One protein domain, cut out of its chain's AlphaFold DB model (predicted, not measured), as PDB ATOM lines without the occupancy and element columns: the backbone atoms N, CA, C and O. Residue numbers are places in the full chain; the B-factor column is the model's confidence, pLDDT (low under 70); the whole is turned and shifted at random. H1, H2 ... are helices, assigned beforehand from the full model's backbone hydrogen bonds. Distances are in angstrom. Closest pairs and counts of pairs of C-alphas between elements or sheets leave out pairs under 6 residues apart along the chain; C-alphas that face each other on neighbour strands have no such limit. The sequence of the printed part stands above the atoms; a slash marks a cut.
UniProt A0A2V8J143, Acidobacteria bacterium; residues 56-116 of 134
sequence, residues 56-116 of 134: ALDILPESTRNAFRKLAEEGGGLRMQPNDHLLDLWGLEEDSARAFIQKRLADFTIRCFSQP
ATOM      1  N   ALA A  56      16.738  -5.937   1.227       96.56
ATOM      2  CA  ALA A  56      15.497  -5.163   1.165       96.56
ATOM      3  C   ALA A  56      15.151  -4.553   2.530       96.56
ATOM      4  O   ALA A  56      14.708  -3.408   2.596       96.56
ATOM      5  N   LEU A  57      15.419  -5.269   3.631       96.75
ATOM      6  CA  LEU A  57      15.205  -4.724   4.971       96.75
ATOM      7  C   LEU A  57      16.013  -3.447   5.205       96.75
ATOM      8  O   LEU A  57      15.530  -2.580   5.924       96.75
ATOM      9  N   ASP A  58      17.181  -3.275   4.581       96.44
ATOM     10  CA  ASP A  58      18.001  -2.074   4.776       96.44
ATOM     11  C   ASP A  58      17.384  -0.804   4.170       96.44
ATOM     12  O   ASP A  58      17.785   0.297   4.548       96.44
ATOM     13  N   ILE A  59      16.440  -0.942   3.235       94.56
ATOM     14  CA  ILE A  59      15.817   0.187   2.523       94.56
ATOM     15  C   ILE A  59      14.317   0.341   2.796       94.56
ATOM     16  O   ILE A  59      13.749   1.388   2.495       94.56
ATOM     17  N   LEU A  60      13.668  -0.691   3.340       94.19
ATOM     18  CA  LEU A  60      12.257  -0.628   3.704       94.19
ATOM     19  C   LEU A  60      12.028   0.348   4.870       94.19
ATOM     20  O   LEU A  60      12.904   0.476   5.735       94.19
ATOM     21  N   PRO A  61      10.845   0.989   4.940       94.75
ATOM     22  CA  PRO A  61      10.450   1.780   6.098       94.75
ATOM     23  C   PRO A  61      10.579   0.981   7.398       94.75
ATOM     24  O   PRO A  61      10.307  -0.221   7.435       94.75
ATOM     25  N   GLU A  62      10.959   1.658   8.481       95.19
ATOM     26  CA  GLU A  62      11.201   1.015   9.779       95.19
ATOM     27  C   GLU A  62       9.958   0.273  10.302       95.19
ATOM     28  O   GLU A  62      10.073  -0.822  10.850       95.19
ATOM     29  N   SER A  63       8.758   0.810  10.059       93.12
ATOM     30  CA  SER A  63       7.489   0.149  10.388       93.12
ATOM     31  C   SER A  63       7.340  -1.200   9.676       93.12
ATOM     32  O   SER A  63       7.086  -2.213  10.323       93.12
ATOM     33  N   THR A  64       7.566  -1.239   8.360       93.44
ATOM     34  CA  THR A  64       7.506  -2.464   7.551       93.44
ATOM     35  C   THR A  64       8.574  -3.470   7.974       93.44
ATOM     36  O   THR A  64       8.293  -4.659   8.115       93.44
ATOM     37  N   ARG A  65       9.799  -2.999   8.232       95.12
ATOM     38  CA  ARG A  65      10.901  -3.838   8.718       95.12
ATOM     39  C   ARG A  65      10.545  -4.514  10.042       95.12
ATOM     40  O   ARG A  65      10.786  -5.711  10.198       95.12
ATOM     41  N   ASN A  66       9.969  -3.768  10.980       94.31
ATOM     42  CA  ASN A  66       9.583  -4.298  12.285       94.31
ATOM     43  C   ASN A  66       8.387  -5.246  12.193       94.31
ATOM     44  O   ASN A  66       8.399  -6.279  12.859       94.31
ATOM     45  N   ALA A  67       7.423  -4.977  11.309       93.31
ATOM     46  CA  ALA A  67       6.340  -5.913  11.020       93.31
ATOM     47  C   ALA A  67       6.877  -7.260  10.501       93.31
ATOM     48  O   ALA A  67       6.496  -8.312  11.008       93.31
ATOM     49  N   PHE A  68       7.824  -7.244   9.555       95.75
ATOM     50  CA  PHE A  68       8.438  -8.472   9.031       95.75
ATOM     51  C   PHE A  68       9.240  -9.232  10.092       95.75
ATOM     52  O   PHE A  68       9.154 -10.457  10.164       95.75
ATOM     53  N   ARG A  69      10.003  -8.530  10.940       95.69
ATOM     54  CA  ARG A  69      10.730  -9.161  12.056       95.69
ATOM     55  C   ARG A  69       9.784  -9.837  13.037       95.69
ATOM     56  O   ARG A  69       9.986 -11.008  13.337       95.69
ATOM     57  N   LYS A  70       8.725  -9.140  13.449       94.81
ATOM     58  CA  LYS A  70       7.708  -9.684  14.349       94.81
ATOM     59  C   LYS A  70       7.036 -10.927  13.758       94.81
ATOM     60  O   LYS A  70       6.935 -11.946  14.429       94.81
ATOM     61  N   LEU A  71       6.658 -10.876  12.481       95.44
ATOM     62  CA  LEU A  71       6.083 -12.027  11.776       95.44
ATOM     63  C   LEU A  71       7.028 -13.226  11.750       95.44
ATOM     64  O   LEU A  71       6.596 -14.365  11.911       95.44
ATOM     65  N   ALA A  72       8.322 -12.978  11.544       96.81
ATOM     66  CA  ALA A  72       9.320 -14.032  11.571       96.81
ATOM     67  C   ALA A  72       9.494 -14.614  12.976       96.81
ATOM     68  O   ALA A  72       9.594 -15.830  13.097       96.81
ATOM     69  N   GLU A  73       9.516 -13.779  14.020       96.69
ATOM     70  CA  GLU A  73       9.573 -14.202  15.427       96.69
ATOM     71  C   GLU A  73       8.392 -15.113  15.785       96.69
ATOM     72  O   GLU A  73       8.605 -16.203  16.317       96.69
ATOM     73  N   GLU A  74       7.174 -14.723  15.404       95.19
ATOM     74  CA  GLU A  74       5.956 -15.525  15.579       95.19
ATOM     75  C   GLU A  74       6.038 -16.871  14.835       95.19
ATOM     76  O   GLU A  74       5.583 -17.894  15.344       95.19
ATOM     77  N   GLY A  75       6.695 -16.910  13.672       94.81
ATOM     78  CA  GLY A  75       6.979 -18.135  12.921       94.81
ATOM     79  C   GLY A  75       8.327 -18.794  13.243       94.81
ATOM     80  O   GLY A  75       8.958 -19.382  12.356       94.81
ATOM     81  N   GLY A  76       8.800 -18.700  14.490       95.75
ATOM     82  CA  GLY A  76       9.995 -19.414  14.961       95.75
ATOM     83  C   GLY A  76      11.325 -18.791  14.524       95.75
ATOM     84  O   GLY A  76      12.311 -19.497  14.322       95.75
ATOM     85  N   GLY A  77      11.351 -17.475  14.327       95.81
ATOM     86  CA  GLY A  77      12.523 -16.675  13.956       95.81
ATOM     87  C   GLY A  77      12.887 -16.679  12.466       95.81
ATOM     88  O   GLY A  77      13.843 -16.012  12.072       95.81
ATOM     89  N   LEU A  78      12.158 -17.414  11.621       94.88
ATOM     90  CA  LEU A  78      12.506 -17.568  10.202       94.88
ATOM     91  C   LEU A  78      11.317 -17.410   9.259       94.88
ATOM     92  O   LEU A  78      11.463 -16.794   8.198       94.88
ATOM     93  N   ARG A  79      10.181 -18.018   9.595       96.75
ATOM     94  CA  ARG A  79       9.029 -18.166   8.707       96.75
ATOM     95  C   ARG A  79       8.059 -17.013   8.934       96.75
ATOM     96  O   ARG A  79       7.724 -16.719  10.065       96.75
ATOM     97  N   MET A  80       7.602 -16.375   7.867       95.94
ATOM     98  CA  MET A  80       6.525 -15.391   7.908       95.94
ATOM     99  C   MET A  80       5.290 -16.052   7.309       95.94
ATOM    100  O   MET A  80       5.273 -16.391   6.121       95.94
ATOM    101  N   GLN A  81       4.302 -16.314   8.164       95.31
ATOM    102  CA  GLN A  81       3.072 -16.984   7.758       95.31
ATOM    103  C   GLN A  81       2.143 -16.007   7.018       95.31
ATOM    104  O   GLN A  81       2.107 -14.824   7.367       95.31
ATOM    105  N   PRO A  82       1.380 -16.479   6.018       94.44
ATOM    106  CA  PRO A  82       0.331 -15.700   5.372       94.44
ATOM    107  C   PRO A  82      -0.674 -15.158   6.391       94.44
ATOM    108  O   PRO A  82      -1.149 -15.897   7.251       94.44
ATOM    109  N   ASN A  83      -1.031 -13.884   6.272       93.38
ATOM    110  CA  ASN A  83      -2.127 -13.275   7.018       93.38
ATOM    111  C   ASN A  83      -2.647 -12.039   6.281       93.38
ATOM    112  O   ASN A  83      -2.021 -11.550   5.339       93.38
ATOM    113  N   ASP A  84      -3.782 -11.524   6.744       94.12
ATOM    114  CA  ASP A  84      -4.435 -10.381   6.115       94.12
ATOM    115  C   ASP A  84      -3.622  -9.087   6.249       94.12
ATOM    116  O   ASP A  84      -3.647  -8.273   5.334       94.12
ATOM    117  N   HIS A  85      -2.798  -8.947   7.295       91.25
ATOM    118  CA  HIS A  85      -1.919  -7.786   7.449       91.25
ATOM    119  C   HIS A  85      -0.898  -7.662   6.305       91.25
ATOM    120  O   HIS A  85      -0.575  -6.553   5.886       91.25
ATOM    121  N   LEU A  86      -0.403  -8.780   5.764       93.25
ATOM    122  CA  LEU A  86       0.456  -8.764   4.575       93.25
ATOM    123  C   LEU A  86      -0.301  -8.306   3.323       93.25
ATOM    124  O   LEU A  86       0.277  -7.613   2.489       93.25
ATOM    125  N   LEU A  87      -1.581  -8.663   3.196       95.00
ATOM    126  CA  LEU A  87      -2.423  -8.225   2.080       95.00
ATOM    127  C   LEU A  87      -2.696  -6.718   2.167       95.00
ATOM    128  O   LEU A  87      -2.534  -6.018   1.169       95.00
ATOM    129  N   ASP A  88      -3.004  -6.222   3.370       93.81
ATOM    130  CA  ASP A  88      -3.193  -4.794   3.643       93.81
ATOM    131  C   ASP A  88      -1.908  -4.005   3.354       93.81
ATOM    132  O   ASP A  88      -1.935  -2.954   2.715       93.81
ATOM    133  N   LEU A  89      -0.754  -4.532   3.780       90.69
ATOM    134  CA  LEU A  89       0.557  -3.929   3.533       90.69
ATOM    135  C   LEU A  89       0.870  -3.806   2.034       90.69
ATOM    136  O   LEU A  89       1.564  -2.875   1.627       90.69
ATOM    137  N   TRP A  90       0.378  -4.736   1.216       91.25
ATOM    138  CA  TRP A  90       0.511  -4.697  -0.242       91.25
ATOM    139  C   TRP A  90      -0.609  -3.915  -0.936       91.25
ATOM    140  O   TRP A  90      -0.638  -3.874  -2.163       91.25
ATOM    141  N   GLY A  91      -1.497  -3.272  -0.171       93.38
ATOM    142  CA  GLY A  91      -2.548  -2.405  -0.693       93.38
ATOM    143  C   GLY A  91      -3.666  -3.153  -1.415       93.38
ATOM    144  O   GLY A  91      -4.300  -2.582  -2.297       93.38
ATOM    145  N   LEU A  92      -3.896  -4.429  -1.087       95.00
ATOM    146  CA  LEU A  92      -4.971  -5.208  -1.700       95.00
ATOM    147  C   LEU A  92      -6.323  -4.849  -1.067       95.00
ATOM    148  O   LEU A  92      -6.556  -5.116   0.111       95.00
ATOM    149  N   GLU A  93      -7.219  -4.275  -1.868       95.44
ATOM    150  CA  GLU A  93      -8.594  -3.961  -1.463       95.44
ATOM    151  C   GLU A  93      -9.442  -5.227  -1.254       95.44
ATOM    152  O   GLU A  93      -9.065  -6.323  -1.659       95.44
ATOM    153  N   GLU A  94     -10.610  -5.102  -0.617       95.06
ATOM    154  CA  GLU A  94     -11.550  -6.217  -0.408       95.06
ATOM    155  C   GLU A  94     -12.274  -6.612  -1.706       95.06
ATOM    156  O   GLU A  94     -13.469  -6.371  -1.888       95.06
ATOM    157  N   ASP A  95     -11.531  -7.213  -2.634       95.88
ATOM    158  CA  ASP A  95     -12.000  -7.554  -3.968       95.88
ATOM    159  C   ASP A  95     -11.552  -8.954  -4.442       95.88
ATOM    160  O   ASP A  95     -11.000  -9.788  -3.711       95.88
ATOM    161  N   SER A  96     -11.816  -9.236  -5.720       96.50
ATOM    162  CA  SER A  96     -11.447 -10.509  -6.339       96.50
ATOM    163  C   SER A  96      -9.931 -10.753  -6.399       96.50
ATOM    164  O   SER A  96      -9.512 -11.914  -6.355       96.50
ATOM    165  N   ALA A  97      -9.106  -9.702  -6.459       95.81
ATOM    166  CA  ALA A  97      -7.653  -9.817  -6.471       95.81
ATOM    167  C   ALA A  97      -7.136 -10.237  -5.092       95.81
ATOM    168  O   ALA A  97      -6.350 -11.186  -5.002       95.81
ATOM    169  N   ARG A  98      -7.642  -9.637  -4.009       97.00
ATOM    170  CA  ARG A  98      -7.305 -10.078  -2.648       97.00
ATOM    171  C   ARG A  98      -7.681 -11.531  -2.412       97.00
ATOM    172  O   ARG A  98      -6.833 -12.316  -1.988       97.00
ATOM    173  N   ALA A  99      -8.900 -11.928  -2.778       96.12
ATOM    174  CA  ALA A  99      -9.339 -13.318  -2.657       96.12
ATOM    175  C   ALA A  99      -8.482 -14.284  -3.503       96.12
ATOM    176  O   ALA A  99      -8.239 -15.431  -3.110       96.12
ATOM    177  N   PHE A 100      -8.011 -13.841  -4.672       96.69
ATOM    178  CA  PHE A 100      -7.116 -14.618  -5.527       96.69
ATOM    179  C   PHE A 100      -5.737 -14.832  -4.887       96.69
ATOM    180  O   PHE A 100      -5.218 -15.955  -4.946       96.69
ATOM    181  N   ILE A 101      -5.163 -13.785  -4.285       96.31
ATOM    182  CA  ILE A 101      -3.849 -13.820  -3.632       96.31
ATOM    183  C   ILE A 101      -3.912 -14.585  -2.313       96.31
ATOM    184  O   ILE A 101      -3.077 -15.458  -2.101       96.31
ATOM    185  N   GLN A 102      -4.918 -14.349  -1.470       95.62
ATOM    186  CA  GLN A 102      -5.065 -15.014  -0.171       95.62
ATOM    187  C   GLN A 102      -5.051 -16.547  -0.304       95.62
ATOM    188  O   GLN A 102      -4.407 -17.237   0.477       95.62
ATOM    189  N   LYS A 103      -5.676 -17.092  -1.359       96.25
ATOM    190  CA  LYS A 103      -5.694 -18.540  -1.649       96.25
ATOM    191  C   LYS A 103      -4.351 -19.123  -2.105       96.25
ATOM    192  O   LYS A 103      -4.212 -20.341  -2.164       96.25
ATOM    193  N   ARG A 104      -3.403 -18.281  -2.517       96.31
ATOM    194  CA  ARG A 104      -2.106 -18.680  -3.098       96.31
ATOM    195  C   ARG A 104      -0.916 -18.223  -2.272       96.31
ATOM    196  O   ARG A 104       0.196 -18.677  -2.530       96.31
ATOM    197  N   LEU A 105      -1.136 -17.319  -1.322       95.38
ATOM    198  CA  LEU A 105      -0.097 -16.831  -0.445       95.38
ATOM    199  C   LEU A 105       0.367 -17.992   0.431       95.38
ATOM    200  O   LEU A 105      -0.372 -18.498   1.269       95.38
ATOM    201  N   ALA A 106       1.594 -18.427   0.186       95.06
ATOM    202  CA  ALA A 106       2.279 -19.425   0.981       95.06
ATOM    203  C   ALA A 106       3.289 -18.735   1.889       95.06
ATOM    204  O   ALA A 106       3.690 -17.600   1.642       95.06
ATOM    205  N   ASP A 107       3.721 -19.434   2.926       95.00
ATOM    206  CA  ASP A 107       4.754 -18.940   3.818       95.00
ATOM    207  C   ASP A 107       6.060 -18.672   3.073       95.00
ATOM    208  O   ASP A 107       6.472 -19.405   2.169       95.00
ATOM    209  N   PHE A 108       6.757 -17.634   3.515       95.44
ATOM    210  CA  PHE A 108       8.065 -17.259   3.000       95.44
ATOM    211  C   PHE A 108       8.998 -16.920   4.155       95.44
ATOM    212  O   PHE A 108       8.580 -16.721   5.292       95.44
ATOM    213  N   THR A 109      10.301 -16.916   3.892       96.88
ATOM    214  CA  THR A 109      11.292 -16.688   4.951       96.88
ATOM    215  C   THR A 109      11.672 -15.217   5.034       96.88
ATOM    216  O   THR A 109      11.787 -14.552   4.004       96.88
ATOM    217  N   ILE A 110      11.999 -14.718   6.228       97.12
ATOM    218  CA  ILE A 110      12.571 -13.368   6.388       97.12
ATOM    219  C   ILE A 110      13.874 -13.181   5.602       97.12
ATOM    220  O   ILE A 110      14.201 -12.066   5.200       97.12
ATOM    221  N   ARG A 111      14.574 -14.278   5.273       96.75
ATOM    222  CA  ARG A 111      15.768 -14.259   4.414       96.75
ATOM    223  C   ARG A 111      15.492 -13.767   2.994       96.75
ATOM    224  O   ARG A 111      16.428 -13.298   2.358       96.75
ATOM    225  N   CYS A 112      14.243 -13.793   2.523       95.00
ATOM    226  CA  CYS A 112      13.863 -13.120   1.280       95.00
ATOM    227  C   CYS A 112      14.166 -11.614   1.337       95.00
ATOM    228  O   CYS A 112      14.542 -11.023   0.337       95.00
ATOM    229  N   PHE A 113      14.074 -10.987   2.509       96.06
ATOM    230  CA  PHE A 113      14.267  -9.543   2.635       96.06
ATOM    231  C   PHE A 113      15.556  -9.173   3.361       96.06
ATOM    232  O   PHE A 113      16.067  -8.081   3.135       96.06
ATOM    233  N   SER A 114      16.088 -10.052   4.216       96.50
ATOM    234  CA  SER A 114      17.297  -9.782   5.004       96.50
ATOM    235  C   SER A 114      18.590 -10.248   4.344       96.50
ATOM    236  O   SER A 114      19.662  -9.793   4.732       96.50
ATOM    237  N   GLN A 115      18.532 -11.148   3.355       96.25
ATOM    238  CA  GLN A 115      19.741 -11.586   2.666       96.25
ATOM    239  C   GLN A 115      20.245 -10.484   1.712       96.25
ATOM    240  O   GLN A 115      19.483 -10.038   0.850       96.25
ATOM    241  N   PRO A 116      21.527 -10.080   1.801       95.94
ATOM    242  CA  PRO A 116      22.110  -9.123   0.869       95.94
ATOM    243  C   PRO A 116      22.200  -9.639  -0.571       95.94
ATOM    244  O   PRO A 116      22.417 -10.833  -0.806       95.94
TER     245      PRO A 116
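This is residues 56 to 116 of the 134 residues of a protein of Acidobacteria bacterium (UniProt A0A2V8J143). What shape do the atoms make? The printed part runs out and back: from H1, the longest helix, at one end, past H2 to H3 toward the other end, then back along residues 103 to 110 to the small helix H4 near H1. Where do the outward and returning stretches meet? Residues 79 to 80 and 108 to 109 pair antiparallel, as strands do. What is it made of? Of 61 printed residues, 30, under half, are in four named helices, in the order H1, H2, H3, H4, with no named strand: the class is all helix. It is compact, with a radius of gyration of the C-alphas of 12.0 A and spans of 33, 23 and 18 A.

Where is the first helix? H1, residues 62 to 74, begins at C-alpha 62 (11.201, 1.015, 9.779) and is 18.3 A long. Which follow? H2 is residues 84 to 89, 8.6 A; H3 is residues 96 to 102, 10.0 A; H4 is residues 111 to 114, 4.8 A, ending at C-alpha 114 (17.297, -9.782, 5.004).

What is H1 near? H1 is near H2, with 7 pairs of C-alphas within 10 A, and near H4, with 6. Which helices touch? H2 and H3 only just touch, with 3 pairs of C-alphas within 8 A, the closest being Leu 87 and Arg 98, 7.0 A apart. They run opposite ways at a steep tilt of 69 degrees, only just short of about perpendicular. Which are apart? H3 is apart from H1 and H4, and H2 from H4. What do the backbones show? In H1, H2 and H3 every O i to N i+4 pair is within hydrogen-bond range; H4 is too short for such a pair.

How large is it? The two farthest C-alphas, of Asp 95 and Pro 116, are 34.5 A apart. Are there cuts or long links? The printed part has no cut, and its three links are short. Is confidence low anywhere? The mean pLDDT of the printed part is 95.2, and no printed residue is under 70.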